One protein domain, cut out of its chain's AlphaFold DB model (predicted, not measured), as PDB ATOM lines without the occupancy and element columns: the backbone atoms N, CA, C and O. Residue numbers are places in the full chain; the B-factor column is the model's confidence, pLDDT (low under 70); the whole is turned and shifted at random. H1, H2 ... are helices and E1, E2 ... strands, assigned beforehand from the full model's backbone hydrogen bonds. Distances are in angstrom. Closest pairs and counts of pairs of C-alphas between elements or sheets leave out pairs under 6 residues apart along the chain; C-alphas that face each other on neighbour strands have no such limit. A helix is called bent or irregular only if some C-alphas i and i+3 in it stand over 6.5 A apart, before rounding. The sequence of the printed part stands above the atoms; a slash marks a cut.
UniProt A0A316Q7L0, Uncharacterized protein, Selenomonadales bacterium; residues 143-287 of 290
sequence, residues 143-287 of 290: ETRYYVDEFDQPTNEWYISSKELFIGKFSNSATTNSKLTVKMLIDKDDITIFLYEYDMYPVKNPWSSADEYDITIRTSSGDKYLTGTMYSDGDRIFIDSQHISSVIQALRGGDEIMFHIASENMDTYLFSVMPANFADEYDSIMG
ATOM      1  N   GLU A 143      52.099 -10.950 -51.054       90.69
ATOM      2  CA  GLU A 143      53.389 -10.868 -50.385       90.69
ATOM      3  C   GLU A 143      53.259 -11.364 -48.957       90.69
ATOM      4  O   GLU A 143      52.430 -10.857 -48.195       90.69
ATOM      5  N   THR A 144      54.116 -12.312 -48.589       90.69
ATOM      6  CA  THR A 144      54.309 -12.685 -47.192       90.69
ATOM      7  C   THR A 144      55.050 -11.576 -46.446       90.69
ATOM      8  O   THR A 144      56.138 -11.144 -46.830       90.69
ATOM      9  N   ARG A 145      54.459 -11.120 -45.347       90.44
ATOM     10  CA  ARG A 145      55.003 -10.138 -44.409       90.44
ATOM     11  C   ARG A 145      54.948 -10.703 -42.996       90.44
ATOM     12  O   ARG A 145      54.298 -11.713 -42.747       90.44
ATOM     13  N   TYR A 146      55.626 -10.032 -42.075       91.75
ATOM     14  CA  TYR A 146      55.704 -10.436 -40.676       91.75
ATOM     15  C   TYR A 146      55.173  -9.318 -39.789       91.75
ATOM     16  O   TYR A 146      55.418  -8.138 -40.061       91.75
ATOM     17  N   TYR A 147      54.430  -9.682 -38.746       90.06
ATOM     18  CA  TYR A 147      54.088  -8.736 -37.689       90.06
ATOM     19  C   TYR A 147      55.363  -8.285 -36.987       90.06
ATOM     20  O   TYR A 147      56.332  -9.044 -36.911       90.06
ATOM     21  N   VAL A 148      55.356  -7.063 -36.469       92.12
ATOM     22  CA  VAL A 148      56.485  -6.489 -35.739       92.12
ATOM     23  C   VAL A 148      56.158  -6.366 -34.257       92.12
ATOM     24  O   VAL A 148      54.993  -6.229 -33.880       92.12
ATOM     25  N   ASP A 149      57.184  -6.435 -33.416       92.06
ATOM     26  CA  ASP A 149      57.061  -6.151 -31.992       92.06
ATOM     27  C   ASP A 149      56.976  -4.637 -31.705       92.06
ATOM     28  O   ASP A 149      56.943  -3.795 -32.606       92.06
ATOM     29  N   GLU A 150      56.946  -4.268 -30.422       96.19
ATOM     30  CA  GLU A 150      56.894  -2.867 -29.976       96.19
ATOM     31  C   GLU A 150      58.146  -2.039 -30.345       96.19
ATOM     32  O   GLU A 150      58.155  -0.818 -30.177       96.19
ATOM     33  N   PHE A 151      59.187  -2.689 -30.873       95.31
ATOM     34  CA  PHE A 151      60.444  -2.096 -31.322       95.31
ATOM     35  C   PHE A 151      60.627  -2.173 -32.846       95.31
ATOM     36  O   PHE A 151      61.749  -1.990 -33.333       95.31
ATOM     37  N   ASP A 152      59.546  -2.428 -33.593       91.25
ATOM     38  CA  ASP A 152      59.544  -2.557 -35.057       91.25
ATOM     39  C   ASP A 152      60.448  -3.704 -35.562       91.25
ATOM     40  O   ASP A 152      60.964  -3.675 -36.679       91.25
ATOM     41  N   GLN A 153      60.685  -4.726 -34.726       90.50
ATOM     42  CA  GLN A 153      61.427  -5.921 -35.125       90.50
ATOM     43  C   GLN A 153      60.470  -7.006 -35.624       90.50
ATOM     44  O   GLN A 153      59.483  -7.300 -34.945       90.50
ATOM     45  N   PRO A 154      60.750  -7.648 -36.774       84.50
ATOM     46  CA  PRO A 154      59.938  -8.753 -37.270       84.50
ATOM     47  C   PRO A 154      59.833  -9.903 -36.263       84.50
ATOM     48  O   PRO A 154      60.833 -10.376 -35.720       84.50
ATOM     49  N   THR A 155      58.612 -10.382 -36.061       91.12
ATOM     50  CA  THR A 155      58.294 -11.599 -35.312       91.12
ATOM     51  C   THR A 155      58.244 -12.811 -36.250       91.12
ATOM     52  O   THR A 155      58.418 -12.692 -37.462       91.12
ATOM     53  N   ASN A 156      57.971 -13.995 -35.695       87.25
ATOM     54  CA  ASN A 156      57.700 -15.201 -36.488       87.25
ATOM     55  C   ASN A 156      56.224 -15.324 -36.910       87.25
ATOM     56  O   ASN A 156      55.860 -16.302 -37.562       87.25
ATOM     57  N   GLU A 157      55.365 -14.384 -36.509       88.88
ATOM     58  CA  GLU A 157      53.972 -14.359 -36.942       88.88
ATOM     59  C   GLU A 157      53.896 -13.679 -38.306       88.88
ATOM     60  O   GLU A 157      54.391 -12.565 -38.497       88.88
ATOM     61  N   TRP A 158      53.301 -14.374 -39.268       91.94
ATOM     62  CA  TRP A 158      53.247 -13.960 -40.660       91.94
ATOM     63  C   TRP A 158      51.824 -13.594 -41.067       91.94
ATOM     64  O   TRP A 158      50.850 -14.057 -40.477       91.94
ATOM     65  N   TYR A 159      51.724 -12.799 -42.122       95.00
ATOM     66  CA  TYR A 159      50.493 -12.588 -42.865       95.00
ATOM     67  C   TYR A 159      50.819 -12.396 -44.347       95.00
ATOM     68  O   TYR A 159      51.837 -11.810 -44.709       95.00
ATOM     69  N   ILE A 160      49.945 -12.874 -45.219       96.19
ATOM     70  CA  ILE A 160      49.977 -12.628 -46.653       96.19
ATOM     71  C   ILE A 160      49.046 -11.456 -46.945       96.19
ATOM     72  O   ILE A 160      47.877 -11.457 -46.565       96.19
ATOM     73  N   SER A 161      49.558 -10.438 -47.624       95.56
ATOM     74  CA  SER A 161      48.791  -9.250 -48.002       95.56
ATOM     75  C   SER A 161      48.955  -8.963 -49.480       95.56
ATOM     76  O   SER A 161      49.998  -9.252 -50.066       95.56
ATOM     77  N   SER A 162      47.953  -8.320 -50.074       90.25
ATOM     78  CA  SER A 162      48.125  -7.740 -51.400       90.25
ATOM     79  C   SER A 162      49.155  -6.591 -51.350       90.25
ATOM     80  O   SER A 162      49.125  -5.768 -50.427       90.25
ATOM     81  N   LYS A 163      50.095  -6.556 -52.306       86.75
ATOM     82  CA  LYS A 163      51.076  -5.472 -52.507       86.75
ATOM     83  C   LYS A 163      50.384  -4.195 -52.959       86.75
ATOM     84  O   LYS A 163      50.689  -3.119 -52.457       86.75
ATOM     85  N   GLU A 164      49.432  -4.356 -53.872       86.81
ATOM     86  CA  GLU A 164      48.572  -3.303 -54.399       86.81
ATOM     87  C   GLU A 164      47.148  -3.449 -53.847       86.81
ATOM     88  O   GLU A 164      46.740  -4.526 -53.399       86.81
ATOM     89  N   LEU A 165      46.378  -2.363 -53.874       92.38
ATOM     90  CA  LEU A 165      44.961  -2.401 -53.517       92.38
ATOM     91  C   LEU A 165      44.136  -2.924 -54.696       92.38
ATOM     92  O   LEU A 165      44.321  -2.492 -55.835       92.38
ATOM     93  N   PHE A 166      43.182  -3.808 -54.418       95.44
ATOM     94  CA  PHE A 166      42.187  -4.206 -55.405       95.44
ATOM     95  C   PHE A 166      41.231  -3.046 -55.665       95.44
ATOM     96  O   PHE A 166      40.891  -2.288 -54.757       95.44
ATOM     97  N   ILE A 167      40.785  -2.913 -56.910       95.19
ATOM     98  CA  ILE A 167      39.870  -1.852 -57.327       95.19
ATOM     99  C   ILE A 167      38.483  -2.455 -57.502       95.19
ATOM    100  O   ILE A 167      38.312  -3.519 -58.099       95.19
ATOM    101  N   GLY A 168      37.482  -1.745 -57.005       97.06
ATOM    102  CA  GLY A 168      36.094  -2.148 -57.079       97.06
ATOM    103  C   GLY A 168      35.148  -0.964 -57.179       97.06
ATOM    104  O   GLY A 168      35.523   0.165 -57.516       97.06
ATOM    105  N   LYS A 169      33.890  -1.239 -56.859       98.25
ATOM    106  CA  LYS A 169      32.829  -0.249 -56.747       98.25
ATOM    107  C   LYS A 169      32.015  -0.500 -55.494       98.25
ATOM    108  O   LYS A 169      31.825  -1.648 -55.108       98.25
ATOM    109  N   PHE A 170      31.482   0.562 -54.914       98.56
ATOM    110  CA  PHE A 170      30.515   0.464 -53.831       98.56
ATOM    111  C   PHE A 170      29.257   1.282 -54.129       98.56
ATOM    112  O   PHE A 170      29.274   2.212 -54.946       98.56
ATOM    113  N   SER A 171      28.160   0.919 -53.474       98.19
ATOM    114  CA  SER A 171      26.911   1.681 -53.475       98.19
ATOM    115  C   SER A 171      26.336   1.727 -52.068       98.19
ATOM    116  O   SER A 171      26.358   0.720 -51.369       98.19
ATOM    117  N   ASN A 172      25.796   2.877 -51.686       95.38
ATOM    118  CA  ASN A 172      25.123   3.103 -50.411       95.38
ATOM    119  C   ASN A 172      23.948   4.073 -50.610       95.38
ATOM    120  O   ASN A 172      23.580   4.408 -51.740       95.38
ATOM    121  N   SER A 173      23.362   4.569 -49.520       93.75
ATOM    122  CA  SER A 173      22.247   5.527 -49.585       93.75
ATOM    123  C   SER A 173      22.566   6.850 -50.308       93.75
ATOM    124  O   SER A 173      21.647   7.521 -50.778       93.75
ATOM    125  N   ALA A 174      23.843   7.234 -50.413       94.75
ATOM    126  CA  ALA A 174      24.280   8.502 -50.998       94.75
ATOM    127  C   ALA A 174      24.787   8.373 -52.442       94.75
ATOM    128  O   ALA A 174      24.771   9.358 -53.183       94.75
ATOM    129  N   THR A 175      25.265   7.196 -52.852       96.81
ATOM    130  CA  THR A 175      25.897   7.018 -54.161       96.81
ATOM    131  C   THR A 175      25.724   5.617 -54.731       96.81
ATOM    132  O   THR A 175      25.503   4.645 -54.014       96.81
ATOM    133  N   THR A 176      25.867   5.499 -56.048       97.06
ATOM    134  CA  THR A 176      25.786   4.228 -56.769       97.06
ATOM    135  C   THR A 176      27.041   4.035 -57.605       97.06
ATOM    136  O   THR A 176      27.407   4.917 -58.383       97.06
ATOM    137  N   ASN A 177      27.673   2.866 -57.486       96.44
ATOM    138  CA  ASN A 177      28.858   2.477 -58.253       96.44
ATOM    139  C   ASN A 177      30.040   3.460 -58.142       96.44
ATOM    140  O   ASN A 177      30.789   3.644 -59.107       96.44
ATOM    141  N   SER A 178      30.210   4.092 -56.979       98.25
ATOM    142  CA  SER A 178      31.383   4.924 -56.699       98.25
ATOM    143  C   SER A 178      32.623   4.073 -56.479       98.25
ATOM    144  O   SER A 178      32.531   2.867 -56.268       98.25
ATOM    145  N   LYS A 179      33.799   4.694 -56.571       97.75
ATOM    146  CA  LYS A 179      35.067   3.972 -56.511       97.75
ATOM    147  C   LYS A 179      35.328   3.376 -55.132       97.75
ATOM    148  O   LYS A 179      35.108   4.038 -54.119       97.75
ATOM    149  N   LEU A 180      35.828   2.151 -55.132       98.50
ATOM    150  CA  LEU A 180      36.234   1.407 -53.952       98.50
ATOM    151  C   LEU A 180      37.668   0.924 -54.164       98.50
ATOM    152  O   LEU A 180      37.981   0.396 -55.234       98.50
ATOM    153  N   THR A 181      38.499   1.027 -53.134       98.12
ATOM    154  CA  THR A 181      39.739   0.250 -53.041       98.12
ATOM    155  C   THR A 181      39.645  -0.737 -51.886       98.12
ATOM    156  O   THR A 181      38.955  -0.497 -50.894       98.12
ATOM    157  N   VAL A 182      40.296  -1.887 -52.038       98.56
ATOM    158  CA  VAL A 182      40.198  -3.004 -51.099       98.56
ATOM    159  C   VAL A 182      41.580  -3.562 -50.810       98.56
ATOM    160  O   VAL A 182      42.386  -3.755 -51.719       98.56
ATOM    161  N   LYS A 183      41.845  -3.859 -49.540       97.19
ATOM    162  CA  LYS A 183      43.022  -4.622 -49.120       97.19
ATOM    163  C   LYS A 183      42.569  -5.919 -48.479       97.19
ATOM    164  O   LYS A 183      41.627  -5.916 -47.693       97.19
ATOM    165  N   MET A 184      43.273  -7.004 -48.773       97.31
ATOM    166  CA  MET A 184      43.084  -8.272 -48.078       97.31
ATOM    167  C   MET A 184      44.343  -8.637 -47.307       97.31
ATOM    168  O   MET A 184      45.456  -8.425 -47.796       97.31
ATOM    169  N   LEU A 185      44.144  -9.186 -46.116       97.12
ATOM    170  CA  LEU A 185      45.193  -9.752 -45.281       97.12
ATOM    171  C   LEU A 185      44.744 -11.139 -44.826       97.12
ATOM    172  O   LEU A 185      43.623 -11.305 -44.353       97.12
ATOM    173  N   ILE A 186      45.619 -12.121 -45.005       97.31
ATOM    174  CA  ILE A 186      45.420 -13.514 -44.622       97.31
ATOM    175  C   ILE A 186      46.531 -13.881 -43.649       97.31
ATOM    176  O   ILE A 186      47.697 -13.818 -44.025       97.31
ATOM    177  N   ASP A 187      46.196 -14.284 -42.434       94.00
ATOM    178  CA  ASP A 187      47.158 -14.844 -41.487       94.00
ATOM    179  C   ASP A 187      46.799 -16.301 -41.153       94.00
ATOM    180  O   ASP A 187      46.106 -16.978 -41.921       94.00
ATOM    181  N   LYS A 188      47.347 -16.831 -40.056       86.81
ATOM    182  CA  LYS A 188      47.155 -18.234 -39.673       86.81
ATOM    183  C   LYS A 188      45.712 -18.544 -39.240       86.81
ATOM    184  O   LYS A 188      45.281 -19.684 -39.405       86.81
ATOM    185  N   ASP A 189      45.020 -17.566 -38.657       90.81
ATOM    186  CA  ASP A 189      43.725 -17.744 -37.996       90.81
ATOM    187  C   ASP A 189      42.605 -17.017 -38.749       90.81
ATOM    188  O   ASP A 189      41.470 -17.489 -38.719       90.81
ATOM    189  N   ASP A 190      42.920 -15.924 -39.452       96.69
ATOM    190  CA  ASP A 190      41.934 -14.990 -39.986       96.69
ATOM    191  C   ASP A 190      42.171 -14.594 -41.455       96.69
ATOM    192  O   ASP A 190      43.289 -14.521 -41.974       96.69
ATOM    193  N   ILE A 191      41.066 -14.263 -42.134       98.12
ATOM    194  CA  ILE A 191      41.061 -13.531 -43.405       98.12
ATOM    195  C   ILE A 191      40.313 -12.227 -43.174       98.12
ATOM    196  O   ILE A 191      39.131 -12.239 -42.835       98.12
ATOM    197  N   THR A 192      40.988 -11.104 -43.405       98.19
ATOM    198  CA  THR A 192      40.423  -9.768 -43.209       98.19
ATOM    199  C   THR A 192      40.358  -8.970 -44.504       98.19
ATOM    200  O   THR A 192      41.250  -9.040 -45.355       98.19
ATOM    201  N   ILE A 193      39.283  -8.195 -44.646       98.56
ATOM    202  CA  ILE A 193      39.018  -7.326 -45.793       98.56
ATOM    203  C   ILE A 193      38.871  -5.890 -45.293       98.56
ATOM    204  O   ILE A 193      37.983  -5.580 -44.499       98.56
ATOM    205  N   PHE A 194      39.729  -5.006 -45.792       98.38
ATOM    206  CA  PHE A 194      39.644  -3.566 -45.583       98.38
ATOM    207  C   PHE A 194      38.985  -2.935 -46.800       98.38
ATOM    208  O   PHE A 194      39.446  -3.143 -47.924       98.38
ATOM    209  N   LEU A 195      37.944  -2.144 -46.575       98.44
ATOM    210  CA  LEU A 195      37.207  -1.441 -47.620       98.44
ATOM    211  C   LEU A 195      37.462   0.062 -47.490       98.44
ATOM    212  O   LEU A 195      37.348   0.609 -46.395       98.44
ATOM    213  N   TYR A 196      37.771   0.727 -48.600       98.06
ATOM    214  CA  TYR A 196      37.985   2.172 -48.650       98.06
ATOM    215  C   TYR A 196      37.058   2.816 -49.686       98.06
ATOM    216  O   TYR A 196      37.266   2.714 -50.899       98.06
ATOM    217  N   GLU A 197      36.027   3.501 -49.206       97.81
ATOM    218  CA  GLU A 197      35.109   4.273 -50.036       97.81
ATOM    219  C   GLU A 197      35.807   5.509 -50.615       97.81
ATOM    220  O   GLU A 197      36.628   6.161 -49.963       97.81
ATOM    221  N   TYR A 198      35.486   5.835 -51.869       97.06
ATOM    222  CA  TYR A 198      36.133   6.906 -52.632       97.06
ATOM    223  C   TYR A 198      37.669   6.794 -52.624       97.06
ATOM    224  O   TYR A 198      38.371   7.798 -52.511       97.06
ATOM    225  N   ASP A 199      38.168   5.560 -52.728       92.50
ATOM    226  CA  ASP A 199      39.582   5.156 -52.756       92.50
ATOM    227  C   ASP A 199      40.386   5.381 -51.457       92.50
ATOM    228  O   ASP A 199      41.533   4.937 -51.383       92.50
ATOM    229  N   MET A 200      39.838   6.068 -50.445       94.25
ATOM    230  CA  MET A 200      40.634   6.518 -49.291       94.25
ATOM    231  C   MET A 200      39.931   6.502 -47.931       94.25
ATOM    232  O   MET A 200      40.619   6.526 -46.910       94.25
ATOM    233  N   TYR A 201      38.598   6.491 -47.874       97.25
ATOM    234  CA  TYR A 201      37.873   6.562 -46.606       97.25
ATOM    235  C   TYR A 201      37.563   5.153 -46.100       97.25
ATOM    236  O   TYR A 201      36.728   4.483 -46.700       97.25
ATOM    237  N   PRO A 202      38.212   4.682 -45.020       97.56
ATOM    238  CA  PRO A 202      37.958   3.343 -44.508       97.56
ATOM    239  C   PRO A 202      36.502   3.210 -44.056       97.56
ATOM    240  O   PRO A 202      35.994   4.081 -43.342       97.56
ATOM    241  N   VAL A 203      35.863   2.108 -44.440       97.38
ATOM    242  CA  VAL A 203      34.586   1.674 -43.864       97.38
ATOM    243  C   VAL A 203      34.844   1.268 -42.415       97.38
ATOM    244  O   VAL A 203      35.817   0.569 -42.129       97.38
ATOM    245  N   LYS A 204      34.007   1.748 -41.497       96.50
ATOM    246  CA  LYS A 204      34.164   1.522 -40.058       96.50
ATOM    247  C   LYS A 204      32.846   1.132 -39.421       96.50
ATOM    248  O   LYS A 204      31.803   1.635 -39.832       96.50
ATOM    249  N   ASN A 205      32.953   0.379 -38.337       95.81
ATOM    250  CA  ASN A 205      31.895   0.155 -37.371       95.81
ATOM    251  C   ASN A 205      32.161   1.038 -36.132       95.81
ATOM    252  O   ASN A 205      32.914   0.636 -35.248       95.81
ATOM    253  N   PRO A 206      31.602   2.262 -36.050       93.62
ATOM    254  CA  PRO A 206      31.693   3.121 -34.866       93.62
ATOM    255  C   PRO A 206      30.742   2.716 -33.724       93.62
ATOM    256  O   PRO A 206      30.572   3.481 -32.771       93.62
ATOM    257  N   TRP A 207      30.037   1.591 -33.845       92.75
ATOM    258  CA  TRP A 207      29.036   1.151 -32.884       92.75
ATOM    259  C   TRP A 207      29.642   0.212 -31.839       92.75
ATOM    260  O   TRP A 207      30.710  -0.372 -31.999       92.75
ATOM    261  N   SER A 208      28.924   0.054 -30.726       92.56
ATOM    262  CA  SER A 208      29.305  -0.856 -29.640       92.56
ATOM    263  C   SER A 208      28.942  -2.323 -29.912       92.56
ATOM    264  O   SER A 208      29.202  -3.180 -29.073       92.56
ATOM    265  N   SER A 209      28.270  -2.604 -31.029       94.75
ATOM    266  CA  SER A 209      27.908  -3.943 -31.501       94.75
ATOM    267  C   SER A 209      28.705  -4.282 -32.750       94.75
ATOM    268  O   SER A 209      29.201  -3.381 -33.415       94.75
ATOM    269  N   ALA A 210      28.818  -5.567 -33.072       96.44
ATOM    270  CA  ALA A 210      29.364  -5.988 -34.354       96.44
ATOM    271  C   ALA A 210      28.364  -5.736 -35.497       96.44
ATOM    272  O   ALA A 210      27.154  -5.793 -35.266       96.44
ATOM    273  N   ASP A 211      28.892  -5.483 -36.692       96.12
ATOM    274  CA  ASP A 211      28.143  -5.433 -37.948       96.12
ATOM    275  C   ASP A 211      28.386  -6.731 -38.719       96.12
ATOM    276  O   ASP A 211      29.537  -7.144 -38.894       96.12
ATOM    277  N   GLU A 212      27.314  -7.348 -39.203       97.50
ATOM    278  CA  GLU A 212      27.374  -8.575 -39.995       97.50
ATOM    279  C   GLU A 212      27.248  -8.276 -41.493       97.50
ATOM    280  O   GLU A 212      26.560  -7.342 -41.923       97.50
ATOM    281  N   TYR A 213      27.923  -9.093 -42.298       98.44
ATOM    282  CA  TYR A 213      27.980  -8.958 -43.746       98.44
ATOM    283  C   TYR A 213      27.683 -10.282 -44.442       98.44
ATOM    284  O   TYR A 213      28.307 -11.309 -44.165       98.44
ATOM    285  N   ASP A 214      26.800 -10.218 -45.437       98.50
ATOM    286  CA  ASP A 214      26.595 -11.297 -46.398       98.50
ATOM    287  C   ASP A 214      27.625 -11.172 -47.523       98.50
ATOM    288  O   ASP A 214      27.723 -10.142 -48.199       98.50
ATOM    289  N   ILE A 215      28.394 -12.233 -47.760       98.69
ATOM    290  CA  ILE A 215      29.487 -12.238 -48.732       98.69
ATOM    291  C   ILE A 215      29.240 -13.334 -49.759       98.69
ATOM    292  O   ILE A 215      29.136 -14.514 -49.443       98.69
ATOM    293  N   THR A 216      29.189 -12.964 -51.032       98.56
ATOM    294  CA  THR A 216      29.188 -13.919 -52.142       98.56
ATOM    295  C   THR A 216      30.519 -13.840 -52.864       98.56
ATOM    296  O   THR A 216      30.915 -12.765 -53.315       98.56
ATOM    297  N   ILE A 217      31.188 -14.982 -53.014       98.38
ATOM    298  CA  ILE A 217      32.317 -15.116 -53.933       98.38
ATOM    299  C   ILE A 217      31.880 -15.897 -55.166       98.38
ATOM    300  O   ILE A 217      31.260 -16.954 -55.051       98.38
ATOM    301  N   ARG A 218      32.206 -15.391 -56.352       97.88
ATOM    302  CA  ARG A 218      31.969 -16.069 -57.630       97.88
ATOM    303  C   ARG A 218      33.296 -16.473 -58.247       97.88
ATOM    304  O   ARG A 218      34.177 -15.639 -58.434       97.88
ATOM    305  N   THR A 219      33.393 -17.755 -58.575       95.44
ATOM    306  CA  THR A 219      34.542 -18.383 -59.246       95.44
ATOM    307  C   THR A 219      34.075 -19.085 -60.522       95.44
ATOM    308  O   THR A 219      32.871 -19.226 -60.750       95.44
ATOM    309  N   SER A 220      35.004 -19.608 -61.323       91.56
ATOM    310  CA  SER A 220      34.693 -20.483 -62.467       91.56
ATOM    311  C   SER A 220      33.872 -21.724 -62.077       91.56
ATOM    312  O   SER A 220      33.060 -22.211 -62.864       91.56
ATOM    313  N   SER A 221      34.040 -22.209 -60.841       92.31
ATOM    314  CA  SER A 221      33.310 -23.356 -60.284       92.31
ATOM    315  C   SER A 221      31.896 -23.023 -59.787       92.31
ATOM    316  O   SER A 221      31.145 -23.929 -59.425       92.31
ATOM    317  N   GLY A 222      31.523 -21.740 -59.788       94.75
ATOM    318  CA  GLY A 222      30.240 -21.235 -59.310       94.75
ATOM    319  C   GLY A 222      30.357 -20.326 -58.087       94.75
ATOM    320  O   GLY A 222      31.453 -19.915 -57.679       94.75
ATOM    321  N   ASP A 223      29.191 -20.009 -57.530       98.00
ATOM    322  CA  ASP A 223      29.034 -19.097 -56.400       98.00
ATOM    323  C   ASP A 223      29.171 -19.838 -55.072       98.00
ATOM    324  O   ASP A 223      28.685 -20.960 -54.908       98.00
ATOM    325  N   LYS A 224      29.793 -19.179 -54.096       97.56
ATOM    326  CA  LYS A 224      29.801 -19.603 -52.698       97.56
ATOM    327  C   LYS A 224      29.328 -18.451 -51.821       97.56
ATOM    328  O   LYS A 224      29.705 -17.303 -52.045       97.56
ATOM    329  N   TYR A 225      28.534 -18.791 -50.815       98.12
ATOM    330  CA  TYR A 225      27.954 -17.850 -49.863       98.12
ATOM    331  C   TYR A 225      28.676 -17.987 -48.529       98.12
ATOM    332  O   TYR A 225      28.840 -19.100 -48.022       98.12
ATOM    333  N   LEU A 226      29.144 -16.862 -48.013       98.44
ATOM    334  CA  LEU A 226      29.938 -16.717 -46.807       98.44
ATOM    335  C   LEU A 226      29.321 -15.605 -45.953       98.44
ATOM    336  O   LEU A 226      28.559 -14.775 -46.447       98.44
ATOM    337  N   THR A 227      29.727 -15.562 -44.699       98.62
ATOM    338  CA  THR A 227      29.455 -14.471 -43.769       98.62
ATOM    339  C   THR A 227      30.762 -13.870 -43.269       98.62
ATOM    340  O   THR A 227      31.826 -14.505 -43.328       98.62
ATOM    341  N   GLY A 228      30.693 -12.624 -42.820       98.44
ATOM    342  CA  GLY A 228      31.796 -11.987 -42.126       98.44
ATOM    343  C   GLY A 228      31.331 -10.889 -41.187       98.44
ATOM    344  O   GLY A 228      30.286 -10.279 -41.397       98.44
ATOM    345  N   THR A 229      32.158 -10.608 -40.193       98.25
ATOM    346  CA  THR A 229      31.829  -9.715 -39.088       98.25
ATOM    347  C   THR A 229      32.835  -8.568 -39.012       98.25
ATOM    348  O   THR A 229      34.050  -8.779 -39.031       98.25
ATOM    349  N   MET A 230      32.353  -7.332 -38.885       98.06
ATOM    350  CA  MET A 230      33.162  -6.192 -38.452       98.06
ATOM    351  C   MET A 230      32.856  -5.905 -36.984       98.06
ATOM    352  O   MET A 230      31.771  -5.440 -36.640       98.06
ATOM    353  N   TYR A 231      33.813  -6.187 -36.105       97.12
ATOM    354  CA  TYR A 231      33.654  -5.960 -34.668       97.12
ATOM    355  C   TYR A 231      33.534  -4.470 -34.312       97.12
ATOM    356  O   TYR A 231      33.904  -3.596 -35.098       97.12
ATOM    357  N   SER A 232      33.039  -4.198 -33.101       96.69
ATOM    358  CA  SER A 232      32.888  -2.846 -32.549       96.69
ATOM    359  C   SER A 232      34.191  -2.048 -32.613       96.69
ATOM    360  O   SER A 232      35.253  -2.588 -32.290       96.69
ATOM    361  N   ASP A 233      34.103  -0.769 -32.974       95.06
ATOM    362  CA  ASP A 233      35.243   0.127 -33.233       95.06
ATOM    363  C   ASP A 233      36.222  -0.395 -34.314       95.06
ATOM    364  O   ASP A 233      37.366   0.060 -34.418       95.06
ATOM    365  N   GLY A 234      35.777  -1.350 -35.135       96.00
ATOM    366  CA  GLY A 234      36.556  -1.980 -36.195       96.00
ATOM    367  C   GLY A 234      36.549  -1.206 -37.514       96.00
ATOM    368  O   GLY A 234      35.704  -0.352 -37.780       96.00
ATOM    369  N   ASP A 235      37.518  -1.533 -38.366       97.31
ATOM    370  CA  ASP A 235      37.723  -0.965 -39.708       97.31
ATOM    371  C   ASP A 235      37.980  -2.044 -40.779       97.31
ATOM    372  O   ASP A 235      38.495  -1.763 -41.864       97.31
ATOM    373  N   ARG A 236      37.676  -3.304 -40.449       97.62
ATOM    374  CA  ARG A 236      37.913  -4.469 -41.304       97.62
ATOM    375  C   ARG A 236      36.888  -5.559 -41.036       97.62
ATOM    376  O   ARG A 236      36.498  -5.781 -39.891       97.62
ATOM    377  N   ILE A 237      36.489  -6.243 -42.098       98.56
ATOM    378  CA  ILE A 237      35.584  -7.389 -42.036       98.56
ATOM    379  C   ILE A 237      36.436  -8.641 -41.858       98.56
ATOM    380  O   ILE A 237      37.348  -8.870 -42.651       98.56
ATOM    381  N   PHE A 238      36.136  -9.442 -40.845       98.56
ATOM    382  CA  PHE A 238      36.695 -10.775 -40.651       98.56
ATOM    383  C   PHE A 238      35.784 -11.778 -41.350       98.56
ATOM    384  O   PHE A 238      34.587 -11.799 -41.088       98.56
ATOM    385  N   ILE A 239      36.321 -12.593 -42.255       98.62
ATOM    386  CA  ILE A 239      35.568 -13.729 -42.797       98.62
ATOM    387  C   ILE A 239      35.357 -14.734 -41.668       98.62
ATOM    388  O   ILE A 239      36.329 -15.141 -41.031       98.62
ATOM    389  N   ASP A 240      34.120 -15.184 -41.460       98.38
ATOM    390  CA  ASP A 240      33.840 -16.112 -40.368       98.38
ATOM    391  C   ASP A 240      34.640 -17.405 -40.525       98.38
ATOM    392  O   ASP A 240      34.753 -17.971 -41.617       98.38
ATOM    393  N   SER A 241      35.160 -17.913 -39.406       97.38
ATOM    394  CA  SER A 241      36.096 -19.048 -39.369       97.38
ATOM    395  C   SER A 241      35.642 -20.280 -40.169       97.38
ATOM    396  O   SER A 241      36.458 -20.941 -40.818       97.38
ATOM    397  N   GLN A 242      34.334 -20.561 -40.211       97.44
ATOM    398  CA  GLN A 242      33.753 -21.665 -40.988       97.44
ATOM    399  C   GLN A 242      33.967 -21.539 -42.511       97.44
ATOM    400  O   GLN A 242      33.887 -22.531 -43.239       97.44
ATOM    401  N   HIS A 243      34.248 -20.332 -43.006       97.88
ATOM    402  CA  HIS A 243      34.401 -20.011 -44.422       97.88
ATOM    403  C   HIS A 243      35.857 -19.861 -44.872       97.88
ATOM    404  O   HIS A 243      36.114 -19.937 -46.077       97.88
ATOM    405  N   ILE A 244      36.815 -19.737 -43.947       96.50
ATOM    406  CA  ILE A 244      38.240 -19.509 -44.254       96.50
ATOM    407  C   ILE A 244      38.775 -20.539 -45.252       96.50
ATOM    408  O   ILE A 244      39.305 -20.178 -46.302       96.50
ATOM    409  N   SER A 245      38.547 -21.831 -44.999       95.00
ATOM    410  CA  SER A 245      39.008 -22.908 -45.892       95.00
ATOM    411  C   SER A 245      38.470 -22.770 -47.323       95.00
ATOM    412  O   SER A 245      39.161 -23.104 -48.285       95.00
ATOM    413  N   SER A 246      37.244 -22.269 -47.480       94.94
ATOM    414  CA  SER A 246      36.615 -22.072 -48.788       94.94
ATOM    415  C   SER A 246      37.269 -20.934 -49.573       94.94
ATOM    416  O   SER A 246      37.461 -21.064 -50.786       94.94
ATOM    417  N   VAL A 247      37.637 -19.849 -48.881       96.62
ATOM    418  CA  VAL A 247      38.327 -18.692 -49.465       96.62
ATOM    419  C   VAL A 247      39.765 -19.051 -49.832       96.62
ATOM    420  O   VAL A 247      40.177 -18.782 -50.956       96.62
ATOM    421  N   ILE A 248      40.497 -19.750 -48.955       95.81
ATOM    422  CA  ILE A 248      41.851 -20.245 -49.262       95.81
ATOM    423  C   ILE A 248      41.834 -21.162 -50.489       95.81
ATOM    424  O   ILE A 248      42.674 -21.027 -51.370       95.81
ATOM    425  N   GLN A 249      40.860 -22.073 -50.600       94.31
ATOM    426  CA  GLN A 249      40.731 -22.916 -51.795       94.31
ATOM    427  C   GLN A 249      40.470 -22.099 -53.064       94.31
ATOM    428  O   GLN A 249      41.037 -22.419 -54.105       94.31
ATOM    429  N   ALA A 250      39.643 -21.052 -52.987       95.31
ATOM    430  CA  ALA A 250      39.392 -20.176 -54.128       95.31
ATOM    431  C   ALA A 250      40.665 -19.413 -54.536       95.31
ATOM    432  O   ALA A 250      41.034 -19.427 -55.707       95.31
ATOM    433  N   LEU A 251      41.394 -18.846 -53.570       94.19
ATOM    434  CA  LEU A 251      42.668 -18.151 -53.799       94.19
ATOM    435  C   LEU A 251      43.797 -19.082 -54.267       94.19
ATOM    436  O   LEU A 251      44.809 -18.614 -54.771       94.19
ATOM    437  N   ARG A 252      43.644 -20.402 -54.141       92.06
ATOM    438  CA  ARG A 252      44.570 -21.393 -54.719       92.06
ATOM    439  C   ARG A 252      44.116 -21.928 -56.083       92.06
ATOM    440  O   ARG A 252      44.838 -22.713 -56.687       92.06
ATOM    441  N   GLY A 253      42.935 -21.528 -56.563       84.44
ATOM    442  CA  GLY A 253      42.313 -22.037 -57.790       84.44
ATOM    443  C   GLY A 253      42.808 -21.403 -59.096       84.44
ATOM    444  O   GLY A 253      42.484 -21.915 -60.160       84.44
ATOM    445  N   GLY A 254      43.582 -20.314 -59.032       76.38
ATOM    446  CA  GLY A 254      44.172 -19.633 -60.195       76.38
ATOM    447  C   GLY A 254      43.228 -18.695 -60.962       76.38
ATOM    448  O   GLY A 254      43.692 -17.700 -61.510       76.38
ATOM    449  N   ASP A 255      41.921 -18.959 -60.950       83.12
ATOM    450  CA  ASP A 255      40.911 -18.130 -61.622       83.12
ATOM    451  C   ASP A 255      40.544 -16.862 -60.833       83.12
ATOM    452  O   ASP A 255      40.549 -16.855 -59.602       83.12
ATOM    453  N   GLU A 256      40.145 -15.799 -61.542       90.44
ATOM    454  CA  GLU A 256      39.614 -14.571 -60.931       90.44
ATOM    455  C   GLU A 256      38.436 -14.872 -59.982       90.44
ATOM    456  O   GLU A 256      37.523 -15.641 -60.302       90.44
ATOM    457  N   ILE A 257      38.441 -14.221 -58.816       96.94
ATOM    458  CA  ILE A 257      37.387 -14.320 -57.806       96.94
ATOM    459  C   ILE A 257      36.678 -12.973 -57.717       96.94
ATOM    460  O   ILE A 257      37.280 -11.972 -57.331       96.94
ATOM    461  N   MET A 258      35.384 -12.944 -58.020       98.25
ATOM    462  CA  MET A 258      34.559 -11.755 -57.795       98.25
ATOM    463  C   MET A 258      33.941 -11.811 -56.401       98.25
ATOM    464  O   MET A 258      33.297 -12.799 -56.055       98.25
ATOM    465  N   PHE A 259      34.086 -10.741 -55.630       98.62
ATOM    466  CA  PHE A 259      33.488 -10.564 -54.312       98.62
ATOM    467  C   PHE A 259      32.320  -9.592 -54.392       98.62
ATOM    468  O   PHE A 259      32.472  -8.486 -54.903       98.62
ATOM    469  N   HIS A 260      31.181  -9.982 -53.829       98.56
ATOM    470  CA  HIS A 260      30.054  -9.108 -53.539       98.56
ATOM    471  C   HIS A 260      29.760  -9.165 -52.040       98.56
ATOM    472  O   HIS A 260      29.345 -10.206 -51.536       98.56
ATOM    473  N   ILE A 261      29.967  -8.054 -51.341       98.62
ATOM    474  CA  ILE A 261      29.725  -7.909 -49.903       98.62
ATOM    475  C   ILE A 261      28.519  -6.994 -49.714       98.62
ATOM    476  O   ILE A 261      28.476  -5.927 -50.327       98.62
ATOM    477  N   ALA A 262      27.566  -7.389 -48.874       98.06
ATOM    478  CA  ALA A 262      26.397  -6.593 -48.520       98.06
ATOM    479  C   ALA A 262      26.298  -6.419 -46.998       98.06
ATOM    480  O   ALA A 262      26.415  -7.398 -46.264       98.06
ATOM    481  N   SER A 263      26.088  -5.184 -46.537       94.81
ATOM    482  CA  SER A 263      25.788  -4.882 -45.130       94.81
ATOM    483  C   SER A 263      24.290  -5.007 -44.842       94.81
ATOM    484  O   SER A 263      23.460  -4.916 -45.754       94.81
ATOM    485  N   GLU A 264      23.917  -5.111 -43.564       87.00
ATOM    486  CA  GLU A 264      22.507  -5.057 -43.139       87.00
ATOM    487  C   GLU A 264      21.794  -3.761 -43.576       87.00
ATOM    488  O   GLU A 264      20.590  -3.756 -43.843       87.00
ATOM    489  N   ASN A 265      22.544  -2.662 -43.712       84.00
ATOM    490  CA  ASN A 265      22.037  -1.357 -44.145       84.00
ATOM    491  C   ASN A 265      21.924  -1.217 -45.675       84.00
ATOM    492  O   ASN A 265      21.631  -0.127 -46.171       84.00
ATOM    493  N   MET A 266      22.090  -2.318 -46.418       86.94
ATOM    494  CA  MET A 266      22.060  -2.396 -47.885       86.94
ATOM    495  C   MET A 266      23.226  -1.688 -48.590       86.94
ATOM    496  O   MET A 266      23.140  -1.412 -49.791       86.94
ATOM    497  N   ASP A 267      24.325  -1.417 -47.884       96.38
ATOM    498  CA  ASP A 267      25.558  -0.989 -48.543       96.38
ATOM    499  C   ASP A 267      26.160  -2.193 -49.264       96.38
ATOM    500  O   ASP A 267      26.160  -3.308 -48.744       96.38
ATOM    501  N   THR A 268      26.659  -1.983 -50.478       98.31
ATOM    502  CA  THR A 268      27.196  -3.059 -51.318       98.31
ATOM    503  C   THR A 268      28.589  -2.723 -51.803       98.31
ATOM    504  O   THR A 268      28.856  -1.589 -52.204       98.31
ATOM    505  N   TYR A 269      29.465  -3.724 -51.819       98.62
ATOM    506  CA  TYR A 269      30.855  -3.612 -52.246       98.62
ATOM    507  C   TYR A 269      31.167  -4.734 -53.237       98.62
ATOM    508  O   TYR A 269      30.997  -5.912 -52.927       98.62
ATOM    509  N   LEU A 270      31.615  -4.368 -54.437       98.50
ATOM    510  CA  LEU A 270      31.921  -5.278 -55.538       98.50
ATOM    511  C   LEU A 270      33.369  -5.083 -55.983       98.50
ATOM    512  O   LEU A 270      33.737  -3.985 -56.401       98.50
ATOM    513  N   PHE A 271      34.181  -6.132 -55.946       98.38
ATOM    514  CA  PHE A 271      35.572  -6.094 -56.411       98.38
ATOM    515  C   PHE A 271      36.022  -7.462 -56.927       98.38
ATOM    516  O   PHE A 271      35.403  -8.480 -56.624       98.38
ATOM    517  N   SER A 272      37.101  -7.474 -57.704       95.44
ATOM    518  CA  SER A 272      37.741  -8.703 -58.177       95.44
ATOM    519  C   SER A 272      39.098  -8.891 -57.521       95.44
ATOM    520  O   SER A 272      39.834  -7.929 -57.290       95.44
ATOM    521  N   VAL A 273      39.444 -10.148 -57.279       94.19
ATOM    522  CA  VAL A 273      40.736 -10.574 -56.755       94.19
ATOM    523  C   VAL A 273      41.332 -11.585 -57.718       94.19
ATOM    524  O   VAL A 273      40.710 -12.599 -58.030       94.19
ATOM    525  N   MET A 274      42.556 -11.316 -58.159       89.50
ATOM    526  CA  MET A 274      43.355 -12.269 -58.923       89.50
ATOM    527  C   MET A 274      44.213 -13.094 -57.952       89.50
ATOM    528  O   MET A 274      45.018 -12.514 -57.215       89.50
ATOM    529  N   PRO A 275      44.076 -14.433 -57.937       88.25
ATOM    530  CA  PRO A 275      44.916 -15.310 -57.127       88.25
ATOM    531  C   PRO A 275      46.421 -15.145 -57.349       88.25
ATOM    532  O   PRO A 275      47.163 -15.090 -56.375       88.25
ATOM    533  N   ALA A 276      46.879 -15.028 -58.602       85.69
ATOM    534  CA  ALA A 276      48.298 -14.881 -58.954       85.69
ATOM    535  C   ALA A 276      49.212 -15.858 -58.159       85.69
ATOM    536  O   ALA A 276      48.964 -17.062 -58.177       85.69
ATOM    537  N   ASN A 277      50.224 -15.371 -57.425       86.31
ATOM    538  CA  ASN A 277      51.128 -16.174 -56.571       86.31
ATOM    539  C   ASN A 277      50.570 -16.591 -55.215       86.31
ATOM    540  O   ASN A 277      51.337 -17.086 -54.390       86.31
ATOM    541  N   PHE A 278      49.292 -16.379 -54.916       91.00
ATOM    542  CA  PHE A 278      48.802 -16.668 -53.571       91.00
ATOM    543  C   PHE A 278      49.119 -18.107 -53.135       91.00
ATOM    544  O   PHE A 278      49.557 -18.318 -52.010       91.00
ATOM    545  N   ALA A 279      48.947 -19.086 -54.032       90.19
ATOM    546  CA  ALA A 279      49.238 -20.484 -53.731       90.19
ATOM    547  C   ALA A 279      50.709 -20.717 -53.358       90.19
ATOM    548  O   ALA A 279      50.970 -21.403 -52.374       90.19
ATOM    549  N   ASP A 280      51.646 -20.120 -54.096       86.75
ATOM    550  CA  ASP A 280      53.081 -20.276 -53.848       86.75
ATOM    551  C   ASP A 280      53.498 -19.601 -52.532       86.75
ATOM    552  O   ASP A 280      54.198 -20.210 -51.723       86.75
ATOM    553  N   GLU A 281      53.020 -18.376 -52.276       87.38
ATOM    554  CA  GLU A 281      53.255 -17.666 -51.007       87.38
ATOM    555  C   GLU A 281      52.707 -18.480 -49.828       87.38
ATOM    556  O   GLU A 281      53.433 -18.770 -48.874       87.38
ATOM    557  N   TYR A 282      51.452 -18.921 -49.929       90.75
ATOM    558  CA  TYR A 282      50.768 -19.673 -48.881       90.75
ATOM    559  C   TYR A 282      51.425 -21.031 -48.612       90.75
ATOM    560  O   TYR A 282      51.665 -21.390 -47.460       90.75
ATOM    561  N   ASP A 283      51.765 -21.794 -49.650       88.62
ATOM    562  CA  ASP A 283      52.389 -23.109 -49.476       88.62
ATOM    563  C   ASP A 283      53.822 -22.986 -48.924       88.62
ATOM    564  O   ASP A 283      54.238 -23.831 -48.123       88.62
ATOM    565  N   SER A 284      54.551 -21.916 -49.273       85.19
ATOM    566  CA  SER A 284      55.898 -21.651 -48.748       85.19
ATOM    567  C   SER A 284      55.902 -21.405 -47.237       85.19
ATOM    568  O   SER A 284      56.738 -21.968 -46.527       85.19
ATOM    569  N   ILE A 285      54.940 -20.626 -46.728       83.50
ATOM    570  CA  ILE A 285      54.887 -20.250 -45.312       83.50
ATOM    571  C   ILE A 285      54.246 -21.337 -44.443       83.50
ATOM    572  O   ILE A 285      54.601 -21.499 -43.277       83.50
ATOM    573  N   MET A 286      53.366 -22.154 -45.031       84.06
ATOM    574  CA  MET A 286      52.768 -23.315 -44.367       84.06
ATOM    575  C   MET A 286      53.700 -24.536 -44.308       84.06
ATOM    576  O   MET A 286      53.322 -25.560 -43.741       84.06
ATOM    577  N   GLY A 287      54.908 -24.457 -44.882       69.25
ATOM    578  CA  GLY A 287      55.864 -25.568 -44.909       69.25
ATOM    579  C   GLY A 287      55.440 -26.728 -45.819       69.25
ATOM    580  O   GLY A 287      55.886 -27.856 -45.620       69.25
TER     581      GLY A 287
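AT A GLANCE: This is residues 143 to 287 of the 290 residues of an uncharacterized protein of Selenomonadales bacterium (UniProt A0A316Q7L0). A closed barrel of eight antiparallel strands is the body, with the hairpin E1 and E2 reaching out from it as an arm beside E4. H1 packs on the outside of the ring near the start of E5 and E9, and H2 covers the arm. The printed part has 145 residues, with ten named strands and two named helices in the order E1 to E8, H1, E9, E10, H2; the class is mixed, helices and strands. It is compact, with a radius of gyration of the C-alphas of 15.3 A and spans of 45 by 41 by 27 A.

IN THESE COORDINATES: The ring holds E3, residues 166 to 171; E4, 178 to 186, 26.1 A long; E5, 191 to 197; E8, 237 to 239; E7, 222 to 230, 25.9 A; E6, 211 to 219, 25.7 A; E9, 257 to 263; and E10, 268 to 273. Outside the ring are E1, residues 143 to 148, from C-alpha 143 at (53.389, -10.868, -50.385), and E2, 154 to 162, which bends by 95 degrees at residue 157. H1 spans 241 to 251, 15.9 A; H2 spans 278 to 285, ending at C-alpha 285 at (54.887, -20.250, -45.312).

HOW THE PARTS SIT: Round the ring run E3, E4, E5, E8, E7, E6, E9, E10 and back to E3. E3 E4 E5 and E6 E7 E8 are meanders, each strand the antiparallel neighbour of the one before; E5 E6 E7 E8 form a Greek key, four strands in a row of which three, E6 E7 E8, are a meander and the first, E5, is the antiparallel neighbour of the fourth, E8. N 183 and O 194 of E4 and E5 are 3.0 A apart, N 193 and O 237 of E5 and E8 2.9 A, N 216 and O 260 of E6 and E9 2.8 A, and N 169 and O 270, closing the ring between E3 and E10, 2.8 A. On one side of E4 lie E3, beside residues 178 to 182, and E2, beside 184 to 186, where N 160 and O 186 are 2.7 A apart. E1 and E2 are a hairpin, with N 145 and O 159 at 2.8 A. H1 is outside the barrel at a height of 6.8 A, only just over E7 with 3 of its C-alphas; the closest C-alphas, of Leu 226 and His 243, are 6.0 A apart. H1 is irregular, C-alphas 242 and 245 being 7.3 A apart. H2 is also outside, along E2 at 1 degree on the local plane, its closest C-alpha to E1 at Thr 144 and Glu 281, 6.4 A. In H2 every O i to N i+4 pair is within hydrogen-bond range; in H1, 5 of 7.

THE WHOLE: The C-alphas farthest apart, of Ala 174 and Gly 287, are 46.9 A apart. The printed part has no cut. The link from E5 to E6, residues 198 to 210, is long. Mean pLDDT of the printed part is 94.2; residue 287 is under 70.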